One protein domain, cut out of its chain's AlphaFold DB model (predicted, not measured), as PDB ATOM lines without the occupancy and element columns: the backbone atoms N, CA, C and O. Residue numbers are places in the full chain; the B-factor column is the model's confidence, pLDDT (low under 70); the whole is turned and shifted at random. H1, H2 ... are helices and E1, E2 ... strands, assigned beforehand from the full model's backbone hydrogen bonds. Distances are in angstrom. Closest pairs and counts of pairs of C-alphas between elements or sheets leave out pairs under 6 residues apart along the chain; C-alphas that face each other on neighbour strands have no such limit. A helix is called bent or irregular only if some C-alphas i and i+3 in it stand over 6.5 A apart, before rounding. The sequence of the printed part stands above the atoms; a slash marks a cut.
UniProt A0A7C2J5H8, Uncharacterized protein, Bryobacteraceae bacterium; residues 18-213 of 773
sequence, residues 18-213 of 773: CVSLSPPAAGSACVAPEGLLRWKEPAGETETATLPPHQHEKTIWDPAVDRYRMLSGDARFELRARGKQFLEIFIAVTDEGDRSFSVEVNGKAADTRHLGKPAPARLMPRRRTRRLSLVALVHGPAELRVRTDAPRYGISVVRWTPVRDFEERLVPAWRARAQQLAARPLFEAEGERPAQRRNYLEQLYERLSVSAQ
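AT A GLANCE: This is residues 18 to 213 of the 773 residues of an uncharacterized protein of Bryobacteraceae bacterium (UniProt A0A7C2J5H8). One strongly twisted antiparallel sheet folds over on itself into two walls, since its long strands E5 and E8 run side by side and both double back, and the hairpin E6 and E7 continues one wall and folds in beside E8. The helical hairpin H2 and H3 extends from the sheet, meeting it with one end of each helix. Residues 116 to 129, between E7 and E8, form a loop 14 to 29 A from the mean of the C-alphas. The printed part has 196 residues, with named elements in the order E1 E2 E3 H1 E4 E5 E6 E7 E8 E9 H2 H3 and a class of mixed helices and strands. The whole is compact, with a radius of gyration of the C-alphas of 16.6 A and spans of 46 by 45 by 33 A.

IN THESE COORDINATES: E5, residues 75 to 93, bends by 166 degrees: C-alpha 75 is at (-54.867, 43.716, -7.995), C-alpha 82 at (-34.869, 42.289, -14.541) and C-alpha 93 at (-58.230, 40.064, 5.176), and its end C-alphas are 14.1 A apart. E8, residues 130 to 148, bends by 162 degrees and spans 14.3 A. E9 is residues 153 to 162, 27.5 A; E6, 99 to 105, 19.9 A; E7, 108 to 115, 20.4 A. The shorter strands are E1, 18 to 20; E2, 37 to 41; E3, 48 to 50; and E4, 67 to 71. H1 is residues 63 to 66, H2 163 to 183, 27.7 A, and H3 194 to 208, 21.6 A, ending at C-alpha 208 (-37.501, 29.211, 3.030).

HOW THE PARTS SIT: The sheet is branched. E8 lies on one side of E5, with N 85 and O 138 at 2.7 A; E2, N 78 and O 38 at 2.8 A, and E9, N 86 and O 161 at 2.7 A, lie on the other side. E1, N 19 and O 158 at 2.9 A, and E4, N 71 and O 153 at 2.6 A, lie on one side of E9. E3 pairs with E4, N 68 and O 49 at 3.0 A. E6 pairs with E8, N 104 and O 145 at 2.8 A, and forms a hairpin with E7, N 101 and O 113 at 2.9 A. The closest C-alphas of E7 and E8, Ala 110 and Ala 136, are 5.8 A apart. H1 is on the sheet at a height of 5.8 A, over none of its strands. H2 only grazes the sheet with residues 163 to 170, and H3 with 203 to 208. H2 and H3 touch, closest at the C-alphas of Ala 178 and Leu 201, 5.8 A, at a shallow tilt of 31 degrees, opposite ways. H2 has a kink of 40 degrees near residue 170 and is only just irregular, C-alphas 168 and 171 being 6.7 A apart; H3 is irregular, C-alphas 195 and 198 being 7.1 A apart. O i to N i+4 pairs are within hydrogen-bond range in 15 of 17 cases in H2 and 8 of 11 in H3; H1 is too short for such a pair.

THE WHOLE: The two C-alphas farthest apart, of Arg 82 and Arg 122, are 49.1 A apart. The printed part has no cut. The links E1 to E2, E3 to H1 and E7 to E8 are long. The mean pLDDT of the printed part is 83.2; 30 residues are under 70, among them 41 to 46, 116 to 128 and 188 to 191.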
ATOM      1  N   CYS A  18     -38.979  47.637  -1.982       82.69
ATOM      2  CA  CYS A  18     -40.381  47.445  -1.655       82.69
ATOM      3  C   CYS A  18     -41.203  48.702  -1.871       82.69
ATOM      4  O   CYS A  18     -40.727  49.826  -1.725       82.69
ATOM      5  N   VAL A  19     -42.475  48.473  -2.188       83.75
ATOM      6  CA  VAL A  19     -43.488  49.506  -2.366       83.75
ATOM      7  C   VAL A  19     -44.565  49.319  -1.315       83.75
ATOM      8  O   VAL A  19     -45.167  48.245  -1.221       83.75
ATOM      9  N   SER A  20     -44.839  50.379  -0.553       82.25
ATOM     10  CA  SER A  20     -46.054  50.452   0.258       82.25
ATOM     11  C   SER A  20     -47.208  50.996  -0.580       82.25
ATOM     12  O   SER A  20     -47.055  51.979  -1.307       82.25
ATOM     13  N   LEU A  21     -48.376  50.359  -0.480       79.81
ATOM     14  CA  LEU A  21     -49.598  50.835  -1.141       79.81
ATOM     15  C   LEU A  21     -50.358  51.869  -0.294       79.81
ATOM     16  O   LEU A  21     -51.335  52.456  -0.760       79.81
ATOM     17  N   SER A  22     -49.906  52.097   0.938       76.62
ATOM     18  CA  SER A  22     -50.356  53.168   1.827       76.62
ATOM     19  C   SER A  22     -49.213  54.162   2.056       76.62
ATOM     20  O   SER A  22     -48.055  53.804   1.857       76.62
ATOM     21  N   PRO A  23     -49.482  55.408   2.492       74.25
ATOM     22  CA  PRO A  23     -48.412  56.320   2.880       74.25
ATOM     23  C   PRO A  23     -47.498  55.648   3.922       74.25
ATOM     24  O   PRO A  23     -48.013  55.162   4.941       74.25
ATOM     25  N   PRO A  24     -46.175  55.579   3.692       67.69
ATOM     26  CA  PRO A  24     -45.286  54.840   4.577       67.69
ATOM     27  C   PRO A  24     -45.288  55.445   5.983       67.69
ATOM     28  O   PRO A  24     -45.389  56.659   6.164       67.69
ATOM     29  N   ALA A  25     -45.233  54.581   6.996       73.38
ATOM     30  CA  ALA A  25     -45.039  55.018   8.373       73.38
ATOM     31  C   ALA A  25     -43.588  55.492   8.578       73.38
ATOM     32  O   ALA A  25     -42.680  55.062   7.864       73.38
ATOM     33  N   ALA A  26     -43.364  56.362   9.567       77.50
ATOM     34  CA  ALA A  26     -42.019  56.803   9.925       77.50
ATOM     35  C   ALA A  26     -41.116  55.590  10.227       77.50
ATOM     36  O   ALA A  26     -41.508  54.696  10.976       77.50
ATOM     37  N   GLY A  27     -39.922  55.559   9.627       80.19
ATOM     38  CA  GLY A  27     -38.961  54.461   9.786       80.19
ATOM     39  C   GLY A  27     -39.168  53.254   8.861       80.19
ATOM     40  O   GLY A  27     -38.419  52.291   8.986       80.19
ATOM     41  N   SER A  28     -40.142  53.286   7.941       82.19
ATOM     42  CA  SER A  28     -40.258  52.273   6.882       82.19
ATOM     43  C   SER A  28     -39.193  52.471   5.806       82.19
ATOM     44  O   SER A  28     -38.932  53.597   5.379       82.19
ATOM     45  N   ALA A  29     -38.620  51.369   5.333       81.12
ATOM     46  CA  ALA A  29     -37.751  51.366   4.159       81.12
ATOM     47  C   ALA A  29     -38.537  51.204   2.844       81.12
ATOM     48  O   ALA A  29     -37.972  51.373   1.765       81.12
ATOM     49  N   CYS A  30     -39.835  50.897   2.918       80.81
ATOM     50  CA  CYS A  30     -40.707  50.806   1.754       80.81
ATOM     51  C   CYS A  30     -41.241  52.188   1.389       80.81
ATOM     52  O   CYS A  30     -42.041  52.773   2.117       80.81
ATOM     53  N   VAL A  31     -40.821  52.703   0.238       75.81
ATOM     54  CA  VAL A  31     -41.236  54.017  -0.267       75.81
ATOM     55  C   VAL A  31     -42.384  53.893  -1.276       75.81
ATOM     56  O   VAL A  31     -42.747  52.799  -1.712       75.81
ATOM     57  N   ALA A  32     -43.011  55.023  -1.608       58.78
ATOM     58  CA  ALA A  32     -44.047  55.088  -2.637       58.78
ATOM     59  C   ALA A  32     -43.488  54.655  -4.019       58.78
ATOM     60  O   ALA A  32     -42.286  54.782  -4.255       58.78
ATOM     61  N   PRO A  33     -44.325  54.121  -4.929       57.00
ATOM     62  CA  PRO A  33     -43.852  53.460  -6.144       57.00
ATOM     63  C   PRO A  33     -43.242  54.433  -7.153       57.00
ATOM     64  O   PRO A  33     -43.983  55.138  -7.831       57.00
ATOM     65  N   GLU A  34     -41.925  54.378  -7.365       57.03
ATOM     66  CA  GLU A  34     -41.312  54.884  -8.597       57.03
ATOM     67  C   GLU A  34     -40.278  53.892  -9.165       57.03
ATOM     68  O   GLU A  34     -39.409  53.375  -8.467       57.03
ATOM     69  N   GLY A  35     -40.399  53.591 -10.463       70.19
ATOM     70  CA  GLY A  35     -39.381  52.894 -11.262       70.19
ATOM     71  C   GLY A  35     -39.641  51.414 -11.572       70.19
ATOM     72  O   GLY A  35     -39.836  51.064 -12.739       70.19
ATOM     73  N   LEU A  36     -39.609  50.536 -10.561       77.81
ATOM     74  CA  LEU A  36     -39.450  49.080 -10.766       77.81
ATOM     75  C   LEU A  36     -40.706  48.224 -10.544       77.81
ATOM     76  O   LEU A  36     -40.751  47.094 -11.033       77.81
ATOM     77  N   LEU A  37     -41.739  48.750  -9.888       84.06
ATOM     78  CA  LEU A  37     -43.051  48.110  -9.771       84.06
ATOM     79  C   LEU A  37     -44.131  49.146 -10.088       84.06
ATOM     80  O   LEU A  37     -44.234  50.166  -9.408       84.06
ATOM     81  N   ARG A  38     -44.940  48.895 -11.119       85.12
ATOM     82  CA  ARG A  38     -46.043  49.781 -11.515       85.12
ATOM     83  C   ARG A  38     -47.381  49.116 -11.230       85.12
ATOM     84  O   ARG A  38     -47.670  48.045 -11.749       85.12
ATOM     85  N   TRP A  39     -48.230  49.781 -10.459       83.25
ATOM     86  CA  TRP A  39     -49.622  49.371 -10.291       83.25
ATOM     87  C   TRP A  39     -50.416  49.764 -11.550       83.25
ATOM     88  O   TRP A  39     -50.459  50.944 -11.898       83.25
ATOM     89  N   LYS A  40     -50.963  48.787 -12.290       79.56
ATOM     90  CA  LYS A  40     -51.611  49.034 -13.595       79.56
ATOM     91  C   LYS A  40     -53.048  49.544 -13.469       79.56
ATOM     92  O   LYS A  40     -53.442  50.438 -14.206       79.56
ATOM     93  N   GLU A  41     -53.813  48.967 -12.549       66.06
ATOM     94  CA  GLU A  41     -55.243  49.231 -12.374       66.06
ATOM     95  C   GLU A  41     -55.530  49.282 -10.868       66.06
ATOM     96  O   GLU A  41     -55.578  48.225 -10.226       66.06
ATOM     97  N   PRO A  42     -55.654  50.472 -10.254       61.78
ATOM     98  CA  PRO A  42     -56.148  50.544  -8.896       61.78
ATOM     99  C   PRO A  42     -57.606  50.091  -8.894       61.78
ATOM    100  O   PRO A  42     -58.454  50.717  -9.529       61.78
ATOM    101  N   ALA A  43     -57.891  48.987  -8.200       55.34
ATOM    102  CA  ALA A  43     -59.251  48.650  -7.812       55.34
ATOM    103  C   ALA A  43     -59.906  49.886  -7.163       55.34
ATOM    104  O   ALA A  43     -59.221  50.690  -6.528       55.34
ATOM    105  N   GLY A  44     -61.209  50.085  -7.369       56.62
ATOM    106  CA  GLY A  44     -61.909  51.276  -6.880       56.62
ATOM    107  C   GLY A  44     -61.803  51.413  -5.357       56.62
ATOM    108  O   GLY A  44     -62.522  50.733  -4.633       56.62
ATOM    109  N   GLU A  45     -60.912  52.286  -4.868       59.03
ATOM    110  CA  GLU A  45     -60.605  52.419  -3.439       59.03
ATOM    111  C   GLU A  45     -60.221  53.804  -2.943       59.03
ATOM    112  O   GLU A  45     -59.355  54.478  -3.514       59.03
ATOM    113  N   THR A  46     -60.717  54.102  -1.741       59.19
ATOM    114  CA  THR A  46     -60.460  55.319  -0.957       59.19
ATOM    115  C   THR A  46     -60.040  55.059   0.511       59.19
ATOM    116  O   THR A  46     -59.669  55.999   1.203       59.19
ATOM    117  N   GLU A  47     -60.091  53.801   0.980       77.44
ATOM    118  CA  GLU A  47     -59.817  53.290   2.345       77.44
ATOM    119  C   GLU A  47     -58.340  53.025   2.730       77.44
ATOM    120  O   GLU A  47     -57.800  52.043   2.221       77.44
ATOM    121  N   THR A  48     -57.697  53.763   3.648       80.81
ATOM    122  CA  THR A  48     -56.463  53.273   4.319       80.81
ATOM    123  C   THR A  48     -56.743  52.915   5.771       80.81
ATOM    124  O   THR A  48     -57.425  53.657   6.473       80.81
ATOM    125  N   ALA A  49     -56.204  51.789   6.233       82.88
ATOM    126  CA  ALA A  49     -56.391  51.320   7.601       82.88
ATOM    127  C   ALA A  49     -55.090  50.772   8.195       82.88
ATOM    128  O   ALA A  49     -54.171  50.364   7.480       82.88
ATOM    129  N   THR A  50     -55.023  50.776   9.525       82.88
ATOM    130  CA  THR A  50     -53.861  50.319  10.289       82.88
ATOM    131  C   THR A  50     -54.185  49.021  11.016       82.88
ATOM    132  O   THR A  50     -55.260  48.841  11.587       82.88
ATOM    133  N   LEU A  51     -53.230  48.104  10.984       77.44
ATOM    134  CA  LEU A  51     -53.229  46.840  11.690       77.44
ATOM    135  C   LEU A  51     -52.530  46.989  13.051       77.44
ATOM    136  O   LEU A  51     -51.621  47.806  13.188       77.44
ATOM    137  N   PRO A  52     -52.882  46.164  14.052       74.19
ATOM    138  CA  PRO A  52     -52.094  46.062  15.279       74.19
ATOM    139  C   PRO A  52     -50.611  45.775  14.970       74.19
ATOM    140  O   PRO A  52     -50.346  44.891  14.149       74.19
ATOM    141  N   PRO A  53     -49.652  46.460  15.607       70.31
ATOM    142  CA  PRO A  53     -48.236  46.258  15.313       70.31
ATOM    143  C   PRO A  53     -47.737  44.869  15.754       70.31
ATOM    144  O   PRO A  53     -48.402  44.171  16.526       70.31
ATOM    145  N   HIS A  54     -46.552  44.477  15.270       68.44
ATOM    146  CA  HIS A  54     -45.791  43.296  15.724       68.44
ATOM    147  C   HIS A  54     -46.517  41.937  15.587       68.44
ATOM    148  O   HIS A  54     -46.529  41.128  16.511       68.44
ATOM    149  N   GLN A  55     -47.152  41.670  14.439       77.06
ATOM    150  CA  GLN A  55     -47.658  40.316  14.109       77.06
ATOM    151  C   GLN A  55     -46.783  39.561  13.098       77.06
ATOM    152  O   GLN A  55     -47.035  38.387  12.824       77.06
ATOM    153  N   HIS A  56     -45.788  40.231  12.518       86.38
ATOM    154  CA  HIS A  56     -44.790  39.590  11.668       86.38
ATOM    155  C   HIS A  56     -43.504  39.378  12.455       86.38
ATOM    156  O   HIS A  56     -43.193  40.163  13.353       86.38
ATOM    157  N   GLU A  57     -42.769  38.327  12.102       88.62
ATOM    158  CA  GLU A  57     -41.458  38.061  12.688       88.62
ATOM    159  C   GLU A  57     -40.517  39.251  12.414       88.62
ATOM    160  O   GLU A  57     -40.588  39.878  11.353       88.62
ATOM    161  N   LYS A  58     -39.666  39.608  13.382       87.56
ATOM    162  CA  LYS A  58     -38.874  40.851  13.367       87.56
ATOM    163  C   LYS A  58     -37.974  41.004  12.139       87.56
ATOM    164  O   LYS A  58     -37.766  42.123  11.687       87.56
ATOM    165  N   THR A  59     -37.450  39.908  11.597       89.00
ATOM    166  CA  THR A  59     -36.603  39.908  10.393       89.00
ATOM    167  C   THR A  59     -37.402  40.060   9.094       89.00
ATOM    168  O   THR A  59     -36.817  40.262   8.030       89.00
ATOM    169  N   ILE A  60     -38.731  39.962   9.165       89.75
ATOM    170  CA  ILE A  60     -39.668  40.144   8.047       89.75
ATOM    171  C   ILE A  60     -40.355  41.514   8.141       89.75
ATOM    172  O   ILE A  60     -40.620  42.151   7.111       89.75
ATOM    173  N   TRP A  61     -40.658  41.944   9.369       89.12
ATOM    174  CA  TRP A  61     -41.462  43.118   9.688       89.12
ATOM    175  C   TRP A  61     -40.850  44.426   9.172       89.12
ATOM    176  O   TRP A  61     -39.656  44.681   9.292       89.12
ATOM    177  N   ASP A  62     -41.718  45.277   8.630       88.50
ATOM    178  CA  ASP A  62     -41.459  46.680   8.310       88.50
ATOM    179  C   ASP A  62     -42.717  47.480   8.711       88.50
ATOM    180  O   ASP A  62     -43.827  46.970   8.512       88.50
ATOM    181  N   PRO A  63     -42.598  48.711   9.248       87.06
ATOM    182  CA  PRO A  63     -43.748  49.536   9.631       87.06
ATOM    183  C   PRO A  63     -44.824  49.709   8.542       87.06
ATOM    184  O   PRO A  63     -46.003  49.873   8.860       87.06
ATOM    185  N   ALA A  64     -44.459  49.654   7.257       87.25
ATOM    186  CA  ALA A  64     -45.408  49.717   6.147       87.25
ATOM    187  C   ALA A  64     -46.314  48.483   6.044       87.25
ATOM    188  O   ALA A  64     -47.401  48.582   5.483       87.25
ATOM    189  N   VAL A  65     -45.916  47.331   6.591       88.44
ATOM    190  CA  VAL A  65     -46.737  46.107   6.577       88.44
ATOM    191  C   VAL A  65     -47.982  46.258   7.456       88.44
ATOM    192  O   VAL A  65     -49.021  45.655   7.173       88.44
ATOM    193  N   ASP A  66     -47.917  47.104   8.484       87.06
ATOM    194  CA  ASP A  66     -49.037  47.364   9.386       87.06
ATOM    195  C   ASP A  66     -50.033  48.398   8.830       87.06
ATOM    196  O   ASP A  66     -51.010  48.726   9.498       87.06
ATOM    197  N   ARG A  67     -49.850  48.899   7.603       87.06
ATOM    198  CA  ARG A  67     -50.813  49.778   6.920       87.06
ATOM    199  C   ARG A  67     -51.214  49.165   5.591       87.06
ATOM    200  O   ARG A  67     -50.348  48.770   4.821       87.06
ATOM    201  N   TYR A  68     -52.509  49.111   5.307       87.94
ATOM    202  CA  TYR A  68     -53.020  48.524   4.069       87.94
ATOM    203  C   TYR A  68     -54.029  49.426   3.374       87.94
ATOM    204  O   TYR A  68     -54.730  50.226   4.003       87.94
ATOM    205  N   ARG A  69     -54.107  49.237   2.057       87.88
ATOM    206  CA  ARG A  69     -55.107  49.843   1.180       87.88
ATOM    207  C   ARG A  69     -56.145  48.785   0.792       87.88
ATOM    208  O   ARG A  69     -55.750  47.678   0.430       87.88
ATOM    209  N   MET A  70     -57.428  49.084   1.002       88.25
ATOM    210  CA  MET A  70     -58.563  48.143   0.961       88.25
ATOM    211  C   MET A  70     -59.206  47.895  -0.414       88.25
ATOM    212  O   MET A  70     -60.205  48.529  -0.723       88.25
ATOM    213  N   LEU A  71     -58.769  46.890  -1.165       87.56
ATOM    214  CA  LEU A  71     -59.152  46.566  -2.545       87.56
ATOM    215  C   LEU A  71     -60.427  45.753  -2.712       87.56
ATOM    216  O   LEU A  71     -60.846  45.017  -1.821       87.56
ATOM    217  N   SER A  72     -61.018  45.886  -3.902       85.50
ATOM    218  CA  SER A  72     -62.121  45.071  -4.422       85.50
ATOM    219  C   SER A  72     -61.771  44.540  -5.815       85.50
ATOM    220  O   SER A  72     -61.478  45.324  -6.716       85.50
ATOM    221  N   GLY A  73     -61.847  43.225  -6.013       84.88
ATOM    222  CA  GLY A  73     -61.410  42.584  -7.258       84.88
ATOM    223  C   GLY A  73     -59.889  42.415  -7.351       84.88
ATOM    224  O   GLY A  73     -59.156  42.577  -6.376       84.88
ATOM    225  N   ASP A  74     -59.401  42.044  -8.530       88.75
ATOM    226  CA  ASP A  74     -58.005  41.634  -8.686       88.75
ATOM    227  C   ASP A  74     -57.036  42.821  -8.712       88.75
ATOM    228  O   ASP A  74     -57.220  43.769  -9.475       88.75
ATOM    229  N   ALA A  75     -55.944  42.729  -7.950       89.38
ATOM    230  CA  ALA A  75     -54.867  43.716  -7.995       89.38
ATOM    231  C   ALA A  75     -53.814  43.319  -9.040       89.38
ATOM    232  O   ALA A  75     -53.298  42.199  -9.011       89.38
ATOM    233  N   ARG A  76     -53.481  44.235  -9.961       91.50
ATOM    234  CA  ARG A  76     -52.536  43.994 -11.069       91.50
ATOM    235  C   ARG A  76     -51.292  44.865 -10.974       91.50
ATOM    236  O   ARG A  76     -51.387  46.093 -10.982       91.50
ATOM    237  N   PHE A  77     -50.122  44.241 -11.003       90.75
ATOM    238  CA  PHE A  77     -48.832  44.924 -10.964       90.75
ATOM    239  C   PHE A  77     -47.967  44.542 -12.168       90.75
ATOM    240  O   PHE A  77     -48.026  43.430 -12.683       90.75
ATOM    241  N   GLU A  78     -47.133  45.473 -12.609       91.75
ATOM    242  CA  GLU A  78     -46.060  45.259 -13.573       91.75
ATOM    243  C   GLU A  78     -44.727  45.324 -12.824       91.75
ATOM    244  O   GLU A  78     -44.298  46.406 -12.417       91.75
ATOM    245  N   LEU A  79     -44.069  44.181 -12.643       91.50
ATOM    246  CA  LEU A  79     -42.705  44.131 -12.125       91.50
ATOM    247  C   LEU A  79     -41.737  44.360 -13.287       91.50
ATOM    248  O   LEU A  79     -41.667  43.552 -14.207       91.50
ATOM    249  N   ARG A  80     -40.982  45.458 -13.244       91.38
ATOM    250  CA  ARG A  80     -39.991  45.857 -14.261       91.38
ATOM    251  C   ARG A  80     -38.560  45.474 -13.892       91.38
ATOM    252  O   ARG A  80     -37.672  45.573 -14.740       91.38
ATOM    253  N   ALA A  81     -38.335  45.030 -12.654       87.25
ATOM    254  CA  ALA A  81     -37.058  44.471 -12.227       87.25
ATOM    255  C   ALA A  81     -36.642  43.322 -13.162       87.25
ATOM    256  O   ALA A  81     -37.456  42.463 -13.494       87.25
ATOM    257  N   ARG A  82     -35.386  43.315 -13.620       89.38
ATOM    258  CA  ARG A  82     -34.869  42.289 -14.541       89.38
ATOM    259  C   ARG A  82     -34.324  41.084 -13.777       89.38
ATOM    260  O   ARG A  82     -33.817  41.220 -12.665       89.38
ATOM    261  N   GLY A  83     -34.372  39.911 -14.405       92.31
ATOM    262  CA  GLY A  83     -33.803  38.679 -13.854       92.31
ATOM    263  C   GLY A  83     -34.704  38.008 -12.816       92.31
ATOM    264  O   GLY A  83     -35.880  38.342 -12.684       92.31
ATOM    265  N   LYS A  84     -34.163  37.017 -12.100       94.88
ATOM    266  CA  LYS A  84     -34.910  36.267 -11.080       94.88
ATOM    267  C   LYS A  84     -35.041  37.088  -9.796       94.88
ATOM    268  O   LYS A  84     -34.037  37.510  -9.229       94.88
ATOM    269  N   GLN A  85     -36.270  37.241  -9.328       94.00
ATOM    270  CA  GLN A  85     -36.673  37.989  -8.145       94.00
ATOM    271  C   GLN A  85     -37.459  37.066  -7.202       94.00
ATOM    272  O   GLN A  85     -38.271  36.261  -7.656       94.00
ATOM    273  N   PHE A  86     -37.231  37.180  -5.901       95.31
ATOM    274  CA  PHE A  86     -38.104  36.663  -4.853       95.31
ATOM    275  C   PHE A  86     -39.126  37.746  -4.502       95.31
ATOM    276  O   PHE A  86     -38.738  38.861  -4.165       95.31
ATOM    277  N   LEU A  87     -40.411  37.433  -4.635       95.06
ATOM    278  CA  LEU A  87     -41.541  38.339  -4.453       95.06
ATOM    279  C   LEU A  87     -42.292  37.999  -3.164       95.06
ATOM    280  O   LEU A  87     -42.604  36.832  -2.931       95.06
ATOM    281  N   GLU A  88     -42.666  39.024  -2.401       94.88
ATOM    282  CA  GLU A  88     -43.571  38.938  -1.252       94.88
ATOM    283  C   GLU A  88     -44.719  39.946  -1.401       94.88
ATOM    284  O   GLU A  88     -44.489  41.127  -1.673       94.88
ATOM    285  N   ILE A  89     -45.959  39.499  -1.186       94.44
ATOM    286  CA  ILE A  89     -47.152  40.359  -1.145       94.44
ATOM    287  C   ILE A  89     -47.847  40.171   0.202       94.44
ATOM    288  O   ILE A  89     -48.318  39.078   0.516       94.44
ATOM    289  N   PHE A  90     -47.931  41.245   0.985       93.50
ATOM    290  CA  PHE A  90     -48.549  41.246   2.311       93.50
ATOM    291  C   PHE A  90     -50.021  41.639   2.202       93.50
ATOM    292  O   PHE A  90     -50.337  42.745   1.757       93.50
ATOM    293  N   ILE A  91     -50.911  40.739   2.617       91.62
ATOM    294  CA  ILE A  91     -52.360  40.886   2.474       91.62
ATOM    295  C   ILE A  91     -53.038  40.899   3.848       91.62
ATOM    296  O   ILE A  91     -52.753  40.083   4.726       91.62
ATOM    297  N   ALA A  92     -53.977  41.828   4.006       89.81
ATOM    298  CA  ALA A  92     -54.873  41.955   5.142       89.81
ATOM    299  C   ALA A  92     -56.278  41.494   4.734       89.81
ATOM    300  O   ALA A  92     -56.820  41.935   3.731       89.81
ATOM    301  N   VAL A  93     -56.911  40.618   5.502       86.94
ATOM    302  CA  VAL A  93     -58.230  40.064   5.176       86.94
ATOM    303  C   VAL A  93     -59.202  40.473   6.260       86.94
ATOM    304  O   VAL A  93     -59.125  40.006   7.394       86.94
ATOM    305  N   THR A  94     -60.088  41.399   5.915       79.19
ATOM    306  CA  THR A  94     -61.097  41.966   6.822       79.19
ATOM    307  C   THR A  94     -62.380  41.143   6.866       79.19
ATOM    308  O   THR A  94     -63.214  41.348   7.741       79.19
ATOM    309  N   ASP A  95     -62.522  40.207   5.934       76.12
ATOM    310  CA  ASP A  95     -63.634  39.276   5.860       76.12
ATOM    311  C   ASP A  95     -63.430  38.077   6.796       76.12
ATOM    312  O   ASP A  95     -62.302  37.646   7.043       76.12
ATOM    313  N   GLU A  96     -64.529  37.505   7.272       70.31
ATOM    314  CA  GLU A  96     -64.597  36.331   8.144       70.31
ATOM    315  C   GLU A  96     -64.947  35.048   7.358       70.31
ATOM    316  O   GLU A  96     -64.975  33.970   7.936       70.31
ATOM    317  N   GLY A  97     -65.177  35.129   6.040       71.94
ATOM    318  CA  GLY A  97     -65.446  33.981   5.161       71.94
ATOM    319  C   GLY A  97     -64.260  33.032   4.917       71.94
ATOM    320  O   GLY A  97     -63.107  33.344   5.234       71.94
ATOM    321  N   ASP A  98     -64.554  31.882   4.299       75.88
ATOM    322  CA  ASP A  98     -63.549  31.021   3.668       75.88
ATOM    323  C   ASP A  98     -63.077  31.739   2.409       75.88
ATOM    324  O   ASP A  98     -63.913  32.113   1.586       75.88
ATOM    325  N   ARG A  99     -61.771  31.985   2.294       86.00
ATOM    326  CA  ARG A  99     -61.188  32.784   1.218       86.00
ATOM    327  C   ARG A  99     -59.970  32.116   0.613       86.00
ATOM    328  O   ARG A  99     -59.156  31.533   1.326       86.00
ATOM    329  N   SER A 100     -59.810  32.238  -0.693       88.81
ATOM    330  CA  SER A 100     -58.595  31.879  -1.412       88.81
ATOM    331  C   SER A 100     -57.901  33.139  -1.906       88.81
ATOM    332  O   SER A 100     -58.547  34.071  -2.375       88.81
ATOM    333  N   PHE A 101     -56.580  33.165  -1.800       92.94
ATOM    334  CA  PHE A 101     -55.731  34.213  -2.346       92.94
ATOM    335  C   PHE A 101     -54.643  33.551  -3.171       92.94
ATOM    336  O   PHE A 101     -53.935  32.690  -2.657       92.94
ATOM    337  N   SER A 102     -54.482  33.952  -4.425       94.44
ATOM    338  CA  SER A 102     -53.371  33.503  -5.255       94.44
ATOM    339  C   SER A 102     -52.636  34.681  -5.867       94.44
ATOM    340  O   SER A 102     -53.229  35.714  -6.167       94.44
ATOM    341  N   VAL A 103     -51.327  34.527  -6.047       95.88
ATOM    342  CA  VAL A 103     -50.543  35.419  -6.901       95.88
ATOM    343  C   VAL A 103     -50.255  34.679  -8.193       95.88
ATOM    344  O   VAL A 103     -49.680  33.591  -8.192       95.88
ATOM    345  N   GLU A 104     -50.675  35.261  -9.307       95.94
ATOM    346  CA  GLU A 104     -50.344  34.796 -10.642       95.94
ATOM    347  C   GLU A 104     -49.181  35.599 -11.205       95.94
ATOM    348  O   GLU A 104     -49.144  36.822 -11.088       95.94
ATOM    349  N   VAL A 105     -48.261  34.902 -11.863       95.12
ATOM    350  CA  VAL A 105     -47.110  35.463 -12.566       95.12
ATOM    351  C   VAL A 105     -47.260  35.104 -14.038       95.12
ATOM    352  O   VAL A 105     -47.288  33.924 -14.393       95.12
ATOM    353  N   ASN A 106     -47.395  36.111 -14.902       94.19
ATOM    354  CA  ASN A 106     -47.646  35.944 -16.339       94.19
ATOM    355  C   ASN A 106     -48.827  34.987 -16.624       94.19
ATOM    356  O   ASN A 106     -48.745  34.105 -17.479       94.19
ATOM    357  N   GLY A 107     -49.909  35.128 -15.849       91.25
ATOM    358  CA  GLY A 107     -51.140  34.343 -15.988       91.25
ATOM    359  C   GLY A 107     -51.108  32.930 -15.392       91.25
ATOM    360  O   GLY A 107     -52.084  32.200 -15.550       91.25
ATOM    361  N   LYS A 108     -50.028  32.523 -14.710       93.88
ATOM    362  CA  LYS A 108     -49.934  31.230 -14.008       93.88
ATOM    363  C   LYS A 108     -49.879  31.432 -12.501       93.88
ATOM    364  O   LYS A 108     -49.064  32.222 -12.035       93.88
ATOM    365  N   ALA A 109     -50.694  30.702 -11.742       92.31
ATOM    366  CA  ALA A 109     -50.633  30.722 -10.281       92.31
ATOM    367  C   ALA A 109     -49.241  30.286  -9.790       92.31
ATOM    368  O   ALA A 109     -48.751  29.223 -10.174       92.31
ATOM    369  N   ALA A 110     -48.608  31.126  -8.972       92.25
ATOM    370  CA  ALA A 110     -47.277  30.904  -8.411       92.25
ATOM    371  C   ALA A 110     -47.324  30.556  -6.914       92.25
ATOM    372  O   ALA A 110     -46.536  29.734  -6.461       92.25
ATOM    373  N   ASP A 111     -48.272  31.131  -6.170       93.06
ATOM    374  CA  ASP A 111     -48.604  30.739  -4.796       93.06
ATOM    375  C   ASP A 111     -50.111  30.875  -4.588       93.06
ATOM    376  O   ASP A 111     -50.755  31.730  -5.201       93.06
ATOM    377  N   THR A 112     -50.690  29.998  -3.775       90.12
ATOM    378  CA  THR A 112     -52.116  30.000  -3.432       90.12
ATOM    379  C   THR A 112     -52.279  29.642  -1.966       90.12
ATOM    380  O   THR A 112     -51.796  28.616  -1.497       90.12
ATOM    381  N   ARG A 113     -52.994  30.499  -1.241       86.81
ATOM    382  CA  ARG A 113     -53.286  30.363   0.181       86.81
ATOM    383  C   ARG A 113     -54.785  30.283   0.381       86.81
ATOM    384  O   ARG A 113     -55.555  30.967  -0.294       86.81
ATOM    385  N   HIS A 114     -55.186  29.468   1.343       81.12
ATOM    386  CA  HIS A 114     -56.572  29.342   1.763       81.12
ATOM    387  C   HIS A 114     -56.700  29.792   3.216       81.12
ATOM    388  O   HIS A 114     -55.966  29.337   4.089       81.12
ATOM    389  N   LEU A 115     -57.640  30.695   3.463       73.94
ATOM    390  CA  LEU A 115     -58.001  31.208   4.772       73.94
ATOM    391  C   LEU A 115     -59.428  30.784   5.092       73.94
ATOM    392  O   LEU A 115     -60.377  31.423   4.646       73.94
ATOM    393  N   GLY A 116     -59.597  29.730   5.884       61.53
ATOM    394  CA  GLY A 116     -60.939  29.291   6.266       61.53
ATOM    395  C   GLY A 116     -61.633  30.257   7.240       61.53
ATOM    396  O   GLY A 116     -60.959  31.016   7.941       61.53
ATOM    397  N   LYS A 117     -62.959  30.186   7.364       58.47
ATOM    398  CA  LYS A 117     -63.763  30.924   8.355       58.47
ATOM    399  C   LYS A 117     -63.212  30.729   9.759       58.47
ATOM    400  O   LYS A 117     -62.955  29.580  10.104       58.47
ATOM    401  N   PRO A 118     -63.036  31.757  10.604       51.31
ATOM    402  CA  PRO A 118     -62.820  31.522  12.031       51.31
ATOM    403  C   PRO A 118     -63.834  30.482  12.534       51.31
ATOM    404  O   PRO A 118     -64.928  30.397  11.964       51.31
ATOM    405  N   ALA A 119     -63.450  29.681  13.535       46.28
ATOM    406  CA  ALA A 119     -64.340  28.741  14.223       46.28
ATOM    407  C   ALA A 119     -65.754  29.350  14.356       46.28
ATOM    408  O   ALA A 119     -65.838  30.578  14.483       46.28
ATOM    409  N   PRO A 120     -66.846  28.562  14.238       43.16
ATOM    410  CA  PRO A 120     -68.202  29.057  13.980       43.16
ATOM    411  C   PRO A 120     -68.472  30.376  14.696       43.16
ATOM    412  O   PRO A 120     -68.228  30.443  15.890       43.16
ATOM    413  N   ALA A 121     -68.968  31.395  13.974       35.75
ATOM    414  CA  ALA A 121     -69.043  32.826  14.347       35.75
ATOM    415  C   ALA A 121     -69.575  33.186  15.758       35.75
ATOM    416  O   ALA A 121     -69.567  34.352  16.141       35.75
ATOM    417  N   ARG A 122     -70.046  32.193  16.512       43.09
ATOM    418  CA  ARG A 122     -70.315  32.205  17.950       43.09
ATOM    419  C   ARG A 122     -69.007  32.355  18.759       43.09
ATOM    420  O   ARG A 122     -68.947  33.193  19.640       43.09
ATOM    421  N   LEU A 123     -67.932  31.669  18.359       40.88
ATOM    422  CA  LEU A 123     -66.652  31.504  19.066       40.88
ATOM    423  C   LEU A 123     -65.632  32.649  18.934       40.88
ATOM    424  O   LEU A 123     -64.510  32.498  19.399       40.88
ATOM    425  N   MET A 124     -65.910  33.776  18.279       40.19
ATOM    426  CA  MET A 124     -64.947  34.889  18.292       40.19
ATOM    427  C   MET A 124     -65.648  36.246  18.303       40.19
ATOM    428  O   MET A 124     -66.544  36.475  17.489       40.19
ATOM    429  N   PRO A 125     -65.213  37.193  19.159       39.81
ATOM    430  CA  PRO A 125     -65.650  38.569  19.036       39.81
ATOM    431  C   PRO A 125     -65.329  39.087  17.627       39.81
ATOM    432  O   PRO A 125     -64.210  38.942  17.129       39.81
ATOM    433  N   ARG A 126     -66.344  39.687  16.996       44.84
ATOM    434  CA  ARG A 126     -66.314  40.221  15.627       44.84
ATOM    435  C   ARG A 126     -65.085  41.096  15.347       44.84
ATOM    436  O   ARG A 126     -64.718  41.938  16.169       44.84
ATOM    437  N   ARG A 127     -64.579  40.991  14.109       52.41
ATOM    438  CA  ARG A 127     -63.539  41.825  13.464       52.41
ATOM    439  C   ARG A 127     -62.103  41.636  13.966       52.41
ATOM    440  O   ARG A 127     -61.475  42.575  14.454       52.41
ATOM    441  N   ARG A 128     -61.507  40.469  13.710       62.62
ATOM    442  CA  ARG A 128     -60.041  40.381  13.579       62.62
ATOM    443  C   ARG A 128     -59.653  40.366  12.107       62.62
ATOM    444  O   ARG A 128     -59.924  39.400  11.403       62.62
ATOM    445  N   THR A 129     -58.978  41.421  11.655       73.00
ATOM    446  CA  THR A 129     -58.307  41.416  10.352       73.00
ATOM    447  C   THR A 129     -57.226  40.336  10.355       73.00
ATOM    448  O   THR A 129     -56.260  40.416  11.119       73.00
ATOM    449  N   ARG A 130     -57.403  39.310   9.522       79.69
ATOM    450  CA  ARG A 130     -56.444  38.215   9.325       79.69
ATOM    451  C   ARG A 130     -55.316  38.685   8.407       79.69
ATOM    452  O   ARG A 130     -55.493  39.635   7.650       79.69
ATOM    453  N   ARG A 131     -54.147  38.051   8.476       82.00
ATOM    454  CA  ARG A 131     -52.982  38.407   7.651       82.00
ATOM    455  C   ARG A 131     -52.471  37.178   6.927       82.00
ATOM    456  O   ARG A 131     -52.508  36.086   7.485       82.00
ATOM    457  N   LEU A 132     -51.992  37.377   5.709       87.56
ATOM    458  CA  LEU A 132     -51.321  36.348   4.925       87.56
ATOM    459  C   LEU A 132     -50.204  36.984   4.091       87.56
ATOM    460  O   LEU A 132     -50.260  38.170   3.761       87.56
ATOM    461  N   SER A 133     -49.192  36.195   3.749       91.69
ATOM    462  CA  SER A 133     -48.171  36.561   2.765       91.69
ATOM    463  C   SER A 133     -48.285  35.625   1.564       91.69
ATOM    464  O   SER A 133     -48.381  34.414   1.748       91.69
ATOM    465  N   LEU A 134     -48.263  36.170   0.349       94.56
ATOM    466  CA  LEU A 134     -48.037  35.387  -0.870       94.56
ATOM    467  C   LEU A 134     -46.567  35.505  -1.254       94.56
ATOM    468  O   LEU A 134     -46.034  36.618  -1.258       94.56
ATOM    469  N   VAL A 135     -45.924  34.385  -1.577       95.06
ATOM    470  CA  VAL A 135     -44.486  34.343  -1.886       95.06
ATOM    471  C   VAL A 135     -44.221  33.629  -3.206       95.06
ATOM    472  O   VAL A 135     -44.765  32.558  -3.445       95.06
ATOM    473  N   ALA A 136     -43.383  34.187  -4.081       94.62
ATOM    474  CA  ALA A 136     -43.114  33.583  -5.390       94.62
ATOM    475  C   ALA A 136     -41.700  33.872  -5.904       94.62
ATOM    476  O   ALA A 136     -41.133  34.929  -5.641       94.62
ATOM    477  N   LEU A 137     -41.153  32.960  -6.711       94.62
ATOM    478  CA  LEU A 137     -40.001  33.253  -7.564       94.62
ATOM    479  C   LEU A 137     -40.495  33.741  -8.929       94.62
ATOM    480  O   LEU A 137     -41.254  33.052  -9.610       94.62
ATOM    481  N   VAL A 138     -40.045  34.919  -9.340       94.12
ATOM    482  CA  VAL A 138     -40.500  35.621 -10.543       94.12
ATOM    483  C   VAL A 138     -39.308  35.922 -11.438       94.12
ATOM    484  O   VAL A 138     -38.294  36.417 -10.969       94.12
ATOM    485  N   HIS A 139     -39.409  35.657 -12.740       94.56
ATOM    486  CA  HIS A 139     -38.414  36.126 -13.705       94.56
ATOM    487  C   HIS A 139     -38.940  37.384 -14.394       94.56
ATOM    488  O   HIS A 139     -39.859  37.296 -15.206       94.56
ATOM    489  N   GLY A 140     -38.393  38.543 -14.035       86.75
ATOM    490  CA  GLY A 140     -38.875  39.828 -14.524       86.75
ATOM    491  C   GLY A 140     -38.214  40.289 -15.840       86.75
ATOM    492  O   GLY A 140     -37.092  39.862 -16.149       86.75
ATOM    493  N   PRO A 141     -38.872  41.181 -16.612       92.06
ATOM    494  CA  PRO A 141     -40.163  41.808 -16.311       92.06
ATOM    495  C   PRO A 141     -41.343  40.828 -16.331       92.06
ATOM    496  O   PRO A 141     -41.361  39.897 -17.135       92.06
ATOM    497  N   ALA A 142     -42.311  41.016 -15.436       94.12
ATOM    498  CA  ALA A 142     -43.446  40.112 -15.277       94.12
ATOM    499  C   ALA A 142     -44.734  40.853 -14.911       94.12
ATOM    500  O   ALA A 142     -44.718  41.869 -14.211       94.12
ATOM    501  N   GLU A 143     -45.859  40.307 -15.354       94.44
ATOM    502  CA  GLU A 143     -47.183  40.717 -14.908       94.44
ATOM    503  C   GLU A 143     -47.591  39.904 -13.682       94.44
ATOM    504  O   GLU A 143     -47.543  38.673 -13.697       94.44
ATOM    505  N   LEU A 144     -47.991  40.603 -12.624       94.44
ATOM    506  CA  LEU A 144     -48.446  40.023 -11.371       94.44
ATOM    507  C   LEU A 144     -49.935  40.300 -11.204       94.44
ATOM    508  O   LEU A 144     -50.379  41.437 -11.387       94.44
ATOM    509  N   ARG A 145     -50.703  39.290 -10.804       94.25
ATOM    510  CA  ARG A 145     -52.126  39.443 -10.485       94.25
ATOM    511  C   ARG A 145     -52.440  38.742  -9.176       94.25
ATOM    512  O   ARG A 145     -52.256  37.536  -9.077       94.25
ATOM    513  N   VAL A 146     -52.927  39.484  -8.188       93.31
ATOM    514  CA  VAL A 146     -53.500  38.892  -6.975       93.31
ATOM    515  C   VAL A 146     -54.959  38.575  -7.268       93.31
ATOM    516  O   VAL A 146     -55.729  39.492  -7.556       93.31
ATOM    517  N   ARG A 147     -55.326  37.292  -7.228       92.69
ATOM    518  CA  ARG A 147     -56.711  36.829  -7.365       92.69
ATOM    519  C   ARG A 147     -57.262  36.379  -6.030       92.69
ATOM    520  O   ARG A 147     -56.566  35.730  -5.249       92.69
ATOM    521  N   THR A 148     -58.530  36.682  -5.794       91.12
ATOM    522  CA  THR A 148     -59.239  36.215  -4.605       91.12
ATOM    523  C   THR A 148     -60.743  36.151  -4.830       91.12
ATOM    524  O   THR A 148     -61.296  36.877  -5.651       91.12
ATOM    525  N   ASP A 149     -61.406  35.274  -4.083       89.06
ATOM    526  CA  ASP A 149     -62.861  35.236  -3.927       89.06
ATOM    527  C   ASP A 149     -63.361  36.172  -2.806       89.06
ATOM    528  O   ASP A 149     -64.563  36.235  -2.531       89.06
ATOM    529  N   ALA A 150     -62.460  36.903  -2.138       87.50
ATOM    530  CA  ALA A 150     -62.815  37.904  -1.146       87.50
ATOM    531  C   ALA A 150     -63.444  39.137  -1.816       87.50
ATOM    532  O   ALA A 150     -62.838  39.725  -2.714       87.50
ATOM    533  N   PRO A 151     -64.622  39.597  -1.351       86.69
ATOM    534  CA  PRO A 151     -65.266  40.785  -1.905       86.69
ATOM    535  C   PRO A 151     -64.424  42.040  -1.660       86.69
ATOM    536  O   PRO A 151     -64.416  42.955  -2.483       86.69
ATOM    537  N   ARG A 152     -63.714  42.079  -0.523       87.75
ATOM    538  CA  ARG A 152     -62.753  43.122  -0.178       87.75
ATOM    539  C   ARG A 152     -61.567  42.549   0.606       87.75
ATOM    540  O   ARG A 152     -61.750  41.660   1.436       87.75
ATOM    541  N   TYR A 153     -60.371  43.084   0.382       89.94
ATOM    542  CA  TYR A 153     -59.134  42.716   1.085       89.94
ATOM    543  C   TYR A 153     -58.126  43.864   1.026       89.94
ATOM    544  O   TYR A 153     -58.189  44.688   0.134       89.94
ATOM    545  N   GLY A 154     -57.188  43.935   1.955       90.00
ATOM    546  CA  GLY A 154     -56.109  44.910   1.949       90.00
ATOM    547  C   GLY A 154     -54.819  44.369   1.344       90.00
ATOM    548  O   GLY A 154     -54.470  43.221   1.605       90.00
ATOM    549  N   ILE A 155     -54.059  45.197   0.623       90.56
ATOM    550  CA  ILE A 155     -52.623  44.960   0.387       90.56
ATOM    551  C   ILE A 155     -51.825  46.033   1.131       90.56
ATOM    552  O   ILE A 155     -52.106  47.229   1.004       90.56
ATOM    553  N   SER A 156     -50.828  45.597   1.900       89.75
ATOM    554  CA  SER A 156     -49.918  46.491   2.621       89.75
ATOM    555  C   SER A 156     -48.695  46.850   1.781       89.75
ATOM    556  O   SER A 156     -48.456  48.012   1.448       89.75
ATOM    557  N   VAL A 157     -47.912  45.829   1.432       90.56
ATOM    558  CA  VAL A 157     -46.586  45.964   0.821       90.56
ATOM    559  C   VAL A 157     -46.429  44.922  -0.278       90.56
ATOM    560  O   VAL A 157     -46.846  43.772  -0.115       90.56
ATOM    561  N   VAL A 158     -45.783  45.325  -1.371       91.44
ATOM    562  CA  VAL A 158     -45.192  44.415  -2.356       91.44
ATOM    563  C   VAL A 158     -43.679  44.597  -2.298       91.44
ATOM    564  O   VAL A 158     -43.177  45.698  -2.529       91.44
ATOM    565  N   ARG A 159     -42.953  43.533  -1.956       92.00
ATOM    566  CA  ARG A 159     -41.491  43.521  -1.810       92.00
ATOM    567  C   ARG A 159     -40.888  42.567  -2.831       92.00
ATOM    568  O   ARG A 159     -41.430  41.486  -3.049       92.00
ATOM    569  N   TRP A 160     -39.773  42.948  -3.446       91.81
ATOM    570  CA  TRP A 160     -39.005  42.061  -4.315       91.81
ATOM    571  C   TRP A 160     -37.513  42.134  -3.991       91.81
ATOM    572  O   TRP A 160     -36.975  43.173  -3.621       91.81
ATOM    573  N   THR A 161     -36.839  40.997  -4.104       92.00
ATOM    574  CA  THR A 161     -35.406  40.861  -3.821       92.00
ATOM    575  C   THR A 161     -34.751  40.072  -4.948       92.00
ATOM    576  O   THR A 161     -35.281  39.012  -5.291       92.00
ATOM    577  N   PRO A 162     -33.606  40.496  -5.509       93.50
ATOM    578  CA  PRO A 162     -32.862  39.658  -6.443       93.50
ATOM    579  C   PRO A 162     -32.619  38.273  -5.836       93.50
ATOM    580  O   PRO A 162     -32.207  38.167  -4.683       93.50
ATOM    581  N   VAL A 163     -32.860  37.193  -6.591       95.06
ATOM    582  CA  VAL A 163     -32.737  35.824  -6.041       95.06
ATOM    583  C   VAL A 163     -31.345  35.567  -5.474       95.06
ATOM    584  O   VAL A 163     -31.219  34.863  -4.483       95.06
ATOM    585  N   ARG A 164     -30.309  36.189  -6.044       94.56
ATOM    586  CA  ARG A 164     -28.957  36.142  -5.487       94.56
ATOM    587  C   ARG A 164     -28.916  36.643  -4.037       94.56
ATOM    588  O   ARG A 164     -28.435  35.923  -3.176       94.56
ATOM    589  N   ASP A 165     -29.468  37.821  -3.761       92.94
ATOM    590  CA  ASP A 165     -29.473  38.411  -2.415       92.94
ATOM    591  C   ASP A 165     -30.411  37.656  -1.464       92.94
ATOM    592  O   ASP A 165     -30.135  37.532  -0.268       92.94
ATOM    593  N   PHE A 166     -31.514  37.119  -1.992       94.62
ATOM    594  CA  PHE A 166     -32.388  36.220  -1.244       94.62
ATOM    595  C   PHE A 166     -31.623  34.970  -0.781       94.62
ATOM    596  O   PHE A 166     -31.638  34.668   0.409       94.62
ATOM    597  N   GLU A 167     -30.900  34.291  -1.674       96.12
ATOM    598  CA  GLU A 167     -30.148  33.070  -1.349       96.12
ATOM    599  C   GLU A 167     -28.891  33.331  -0.509       96.12
ATOM    600  O   GLU A 167     -28.608  32.571   0.414       96.12
ATOM    601  N   GLU A 168     -28.128  34.384  -0.811       95.38
ATOM    602  CA  GLU A 168     -26.841  34.667  -0.156       95.38
ATOM    603  C   GLU A 168     -27.014  35.343   1.213       95.38
ATOM    604  O   GLU A 168     -26.159  35.180   2.084       95.38
ATOM    605  N   ARG A 169     -28.109  36.090   1.433       93.19
ATOM    606  CA  ARG A 169     -28.291  36.900   2.651       93.19
ATOM    607  C   ARG A 169     -29.547  36.559   3.446       93.19
ATOM    608  O   ARG A 169     -29.451  36.365   4.656       93.19
ATOM    609  N   LEU A 170     -30.718  36.503   2.806       94.75
ATOM    610  CA  LEU A 170     -31.984  36.314   3.532       94.75
ATOM    611  C   LEU A 170     -32.180  34.863   3.980       94.75
ATOM    612  O   LEU A 170     -32.532  34.634   5.134       94.75
ATOM    613  N   VAL A 171     -31.900  33.885   3.115       97.19
ATOM    614  CA  VAL A 171     -32.040  32.457   3.434       97.19
ATOM    615  C   VAL A 171     -31.199  32.058   4.656       97.19
ATOM    616  O   VAL A 171     -31.782  31.487   5.579       97.19
ATOM    617  N   PRO A 172     -29.890  32.376   4.756       96.88
ATOM    618  CA  PRO A 172     -29.107  32.053   5.948       96.88
ATOM    619  C   PRO A 172     -29.652  32.711   7.221       96.88
ATOM    620  O   PRO A 172     -29.749  32.049   8.254       96.88
ATOM    621  N   ALA A 173     -30.058  33.983   7.144       95.75
ATOM    622  CA  ALA A 173     -30.591  34.722   8.287       95.75
ATOM    623  C   ALA A 173     -31.933  34.146   8.772       95.75
ATOM    624  O   ALA A 173     -32.092  33.847   9.956       95.75
ATOM    625  N   TRP A 174     -32.882  33.928   7.859       96.94
ATOM    626  CA  TRP A 174     -34.194  33.360   8.177       96.94
ATOM    627  C   TRP A 174     -34.103  31.909   8.626       96.94
ATOM    628  O   TRP A 174     -34.820  31.516   9.543       96.94
ATOM    629  N   ARG A 175     -33.201  31.116   8.041       97.25
ATOM    630  CA  ARG A 175     -32.950  29.740   8.482       97.25
ATOM    631  C   ARG A 175     -32.383  29.712   9.895       97.25
ATOM    632  O   ARG A 175     -32.910  28.982  10.727       97.25
ATOM    633  N   ALA A 176     -31.373  30.531  10.189       95.31
ATOM    634  CA  ALA A 176     -30.811  30.630  11.535       95.31
ATOM    635  C   ALA A 176     -31.873  31.067  12.558       95.31
ATOM    636  O   ALA A 176     -31.985  30.463  13.625       95.31
ATOM    637  N   ARG A 177     -32.710  32.056  12.210       93.00
ATOM    638  CA  ARG A 177     -33.821  32.502  13.062       93.00
ATOM    639  C   ARG A 177     -34.871  31.408  13.267       93.00
ATOM    640  O   ARG A 177     -35.302  31.183  14.395       93.00
ATOM    641  N   ALA A 178     -35.250  30.686  12.214       94.62
ATOM    642  CA  ALA A 178     -36.201  29.582  12.308       94.62
ATOM    643  C   ALA A 178     -35.660  28.445  13.186       94.62
ATOM    644  O   ALA A 178     -36.378  27.943  14.044       94.62
ATOM    645  N   GLN A 179     -34.384  28.081  13.033       94.12
ATOM    646  CA  GLN A 179     -33.716  27.073  13.866       94.12
ATOM    647  C   GLN A 179     -33.645  27.497  15.334       94.12
ATOM    648  O   GLN A 179     -33.893  26.681  16.222       94.12
ATOM    649  N   GLN A 180     -33.362  28.773  15.597       90.69
ATOM    650  CA  GLN A 180     -33.368  29.336  16.945       90.69
ATOM    651  C   GLN A 180     -34.752  29.215  17.598       90.69
ATOM    652  O   GLN A 180     -34.865  28.653  18.690       90.69
ATOM    653  N   LEU A 181     -35.803  29.684  16.916       88.88
ATOM    654  CA  LEU A 181     -37.187  29.602  17.396       88.88
ATOM    655  C   LEU A 181     -37.637  28.143  17.577       88.88
ATOM    656  O   LEU A 181     -38.282  27.807  18.568       88.88
ATOM    657  N   ALA A 182     -37.259  27.257  16.656       89.75
ATOM    658  CA  ALA A 182     -37.593  25.837  16.695       89.75
ATOM    659  C   ALA A 182     -36.933  25.104  17.873       89.75
ATOM    660  O   ALA A 182     -37.555  24.203  18.444       89.75
ATOM    661  N   ALA A 183     -35.703  25.486  18.234       88.06
ATOM    662  CA  ALA A 183     -34.956  24.928  19.360       88.06
ATOM    663  C   ALA A 183     -35.421  25.477  20.721       88.06
ATOM    664  O   ALA A 183     -35.248  24.820  21.747       88.06
ATOM    665  N   ARG A 184     -36.004  26.682  20.747       82.50
ATOM    666  CA  ARG A 184     -36.513  27.341  21.960       82.50
ATOM    667  C   ARG A 184     -37.945  27.830  21.748       82.50
ATOM    668  O   ARG A 184     -38.188  29.036  21.711       82.50
ATOM    669  N   PRO A 185     -38.916  26.912  21.639       80.31
ATOM    670  CA  PRO A 185     -40.255  27.266  21.188       80.31
ATOM    671  C   PRO A 185     -41.050  28.154  22.148       80.31
ATOM    672  O   PRO A 185     -41.963  28.816  21.683       80.31
ATOM    673  N   LEU A 186     -40.706  28.213  23.442       82.31
ATOM    674  CA  LEU A 186     -41.509  28.922  24.453       82.31
ATOM    675  C   LEU A 186     -40.784  30.096  25.138       82.31
ATOM    676  O   LEU A 186     -41.363  31.163  25.308       82.31
ATOM    677  N   PHE A 187     -39.487  29.963  25.453       77.31
ATOM    678  CA  PHE A 187     -38.710  31.022  26.118       77.31
ATOM    679  C   PHE A 187     -37.737  31.731  25.168       77.31
ATOM    680  O   PHE A 187     -36.964  31.082  24.471       77.31
ATOM    681  N   GLU A 188     -37.754  33.068  25.137       64.62
ATOM    682  CA  GLU A 188     -36.717  33.937  24.545       64.62
ATOM    683  C   GLU A 188     -36.660  35.259  25.321       64.62
ATOM    684  O   GLU A 188     -37.646  35.680  25.919       64.62
ATOM    685  N   ALA A 189     -35.499  35.914  25.284       52.84
ATOM    686  CA  ALA A 189     -35.193  37.132  26.033       52.84
ATOM    687  C   ALA A 189     -35.708  38.436  25.383       52.84
ATOM    688  O   ALA A 189     -35.538  39.504  25.962       52.84
ATOM    689  N   GLU A 190     -36.309  38.382  24.188       59.62
ATOM    690  CA  GLU A 190     -36.551  39.577  23.362       59.62
ATOM    691  C   GLU A 190     -38.001  40.100  23.358       59.62
ATOM    692  O   GLU A 190     -38.428  40.730  22.385       59.62
ATOM    693  N   GLY A 191     -38.776  39.823  24.414       63.44
ATOM    694  CA  GLY A 191     -40.116  40.398  24.615       63.44
ATOM    695  C   GLY A 191     -41.202  39.938  23.630       63.44
ATOM    696  O   GLY A 191     -42.257  40.563  23.550       63.44
ATOM    697  N   GLU A 192     -40.961  38.869  22.867       73.69
ATOM    698  CA  GLU A 192     -41.937  38.288  21.937       73.69
ATOM    699  C   GLU A 192     -42.957  37.413  22.667       73.69
ATOM    700  O   GLU A 192     -42.590  36.612  23.529       73.69
ATOM    701  N   ARG A 193     -44.233  37.513  22.274       71.44
ATOM    702  CA  ARG A 193     -45.296  36.688  22.856       71.44
ATOM    703  C   ARG A 193     -45.147  35.234  22.409       71.44
ATOM    704  O   ARG A 193     -45.156  34.989  21.198       71.44
ATOM    705  N   PRO A 194     -45.066  34.263  23.334       69.94
ATOM    706  CA  PRO A 194     -44.956  32.853  22.976       69.94
ATOM    707  C   PRO A 194     -46.065  32.366  22.037       69.94
ATOM    708  O   PRO A 194     -45.768  31.715  21.036       69.94
ATOM    709  N   ALA A 195     -47.308  32.813  22.253       68.56
ATOM    710  CA  ALA A 195     -48.464  32.481  21.413       68.56
ATOM    711  C   ALA A 195     -48.304  32.858  19.921       68.56
ATOM    712  O   ALA A 195     -48.995  32.319  19.056       68.56
ATOM    713  N   GLN A 196     -47.391  33.776  19.575       79.44
ATOM    714  CA  GLN A 196     -47.128  34.170  18.184       79.44
ATOM    715  C   GLN A 196     -46.034  33.334  17.507       79.44
ATOM    716  O   GLN A 196     -45.902  33.381  16.283       79.44
ATOM    717  N   ARG A 197     -45.258  32.540  18.248       84.38
ATOM    718  CA  ARG A 197     -44.050  31.886  17.716       84.38
ATOM    719  C   ARG A 197     -44.337  30.841  16.660       84.38
ATOM    720  O   ARG A 197     -43.596  30.751  15.684       84.38
ATOM    721  N   ARG A 198     -45.436  30.097  16.795       90.00
ATOM    722  CA  ARG A 198     -45.890  29.189  15.733       90.00
ATOM    723  C   ARG A 198     -46.127  29.956  14.430       90.00
ATOM    724  O   ARG A 198     -45.685  29.493  13.383       90.00
ATOM    725  N   ASN A 199     -46.743  31.141  14.500       87.50
ATOM    726  CA  ASN A 199     -46.953  31.999  13.328       87.50
ATOM    727  C   ASN A 199     -45.623  32.521  12.762       87.50
ATOM    728  O   ASN A 199     -45.480  32.612  11.548       87.50
ATOM    729  N   TYR A 200     -44.641  32.852  13.607       90.25
ATOM    730  CA  TYR A 200     -43.311  33.282  13.154       90.25
ATOM    731  C   TYR A 200     -42.542  32.162  12.453       90.25
ATOM    732  O   TYR A 200     -41.997  32.380  11.372       90.25
ATOM    733  N   LEU A 201     -42.555  30.953  13.017       93.19
ATOM    734  CA  LEU A 201     -41.993  29.766  12.372       93.19
ATOM    735  C   LEU A 201     -42.650  29.516  11.014       93.19
ATOM    736  O   LEU A 201     -41.954  29.306  10.025       93.19
ATOM    737  N   GLU A 202     -43.978  29.591  10.950       92.81
ATOM    738  CA  GLU A 202     -44.733  29.427   9.709       92.81
ATOM    739  C   GLU A 202     -44.310  30.470   8.664       92.81
ATOM    740  O   GLU A 202     -43.908  30.102   7.563       92.81
ATOM    741  N   GLN A 203     -44.271  31.754   9.034       93.19
ATOM    742  CA  GLN A 203     -43.839  32.844   8.151       93.19
ATOM    743  C   GLN A 203     -42.418  32.647   7.604       93.19
ATOM    744  O   GLN A 203     -42.175  32.907   6.421       93.19
ATOM    745  N   LEU A 204     -41.474  32.207   8.442       96.12
ATOM    746  CA  LEU A 204     -40.091  31.955   8.032       96.12
ATOM    747  C   LEU A 204     -40.008  30.734   7.108       96.12
ATOM    748  O   LEU A 204     -39.401  30.808   6.038       96.12
ATOM    749  N   TYR A 205     -40.648  29.620   7.470       96.75
ATOM    750  CA  TYR A 205     -40.595  28.397   6.671       96.75
ATOM    751  C   TYR A 205     -41.335  28.520   5.334       96.75
ATOM    752  O   TYR A 205     -40.879  27.951   4.346       96.75
ATOM    753  N   GLU A 206     -42.409  29.307   5.242       94.38
ATOM    754  CA  GLU A 206     -43.054  29.619   3.958       94.38
ATOM    755  C   GLU A 206     -42.064  30.255   2.975       94.38
ATOM    756  O   GLU A 206     -41.991  29.837   1.819       94.38
ATOM    757  N   ARG A 207     -41.239  31.198   3.444       95.44
ATOM    758  CA  ARG A 207     -40.217  31.886   2.636       95.44
ATOM    759  C   ARG A 207     -39.045  30.972   2.293       95.44
ATOM    760  O   ARG A 207     -38.603  30.928   1.151       95.44
ATOM    761  N   LEU A 208     -38.576  30.182   3.255       97.06
ATOM    762  CA  LEU A 208     -37.501  29.211   3.030       97.06
ATOM    763  C   LEU A 208     -37.921  28.092   2.060       97.06
ATOM    764  O   LEU A 208     -37.076  27.529   1.363       97.06
ATOM    765  N   SER A 209     -39.221  27.792   1.956       94.75
ATOM    766  CA  SER A 209     -39.735  26.715   1.100       94.75
ATOM    767  C   SER A 209     -39.525  26.940  -0.403       94.75
ATOM    768  O   SER A 209     -39.580  25.968  -1.164       94.75
ATOM    769  N   VAL A 210     -39.250  28.181  -0.828       94.44
ATOM    770  CA  VAL A 210     -38.978  28.533  -2.231       94.44
ATOM    771  C   VAL A 210     -37.488  28.676  -2.558       94.44
ATOM    772  O   VAL A 210     -37.159  28.937  -3.712       94.44
ATOM    773  N   SER A 211     -36.581  28.485  -1.590       95.94
ATOM    774  CA  SER A 211     -35.128  28.543  -1.834       95.94
ATOM    775  C   SER A 211     -34.689  27.545  -2.909       95.94
ATOM    776  O   SER A 211     -35.255  26.461  -3.039       95.94
ATOM    777  N   ALA A 212     -33.653  27.871  -3.676       94.62
ATOM    778  CA  ALA A 212     -32.987  26.984  -4.622       94.62
ATOM    779  C   ALA A 212     -32.179  25.869  -3.925       94.62
ATOM    780  O   ALA A 212     -31.960  24.814  -4.530       94.62
ATOM    781  N   GLN A 213     -31.834  26.040  -2.646       96.12
ATOM    782  CA  GLN A 213     -31.106  25.071  -1.821       96.12
ATOM    783  C   GLN A 213     -32.032  23.928  -1.366       96.12
ATOM    784  O   GLN A 213     -33.069  24.147  -0.733       96.12
TER     785      GLN A 213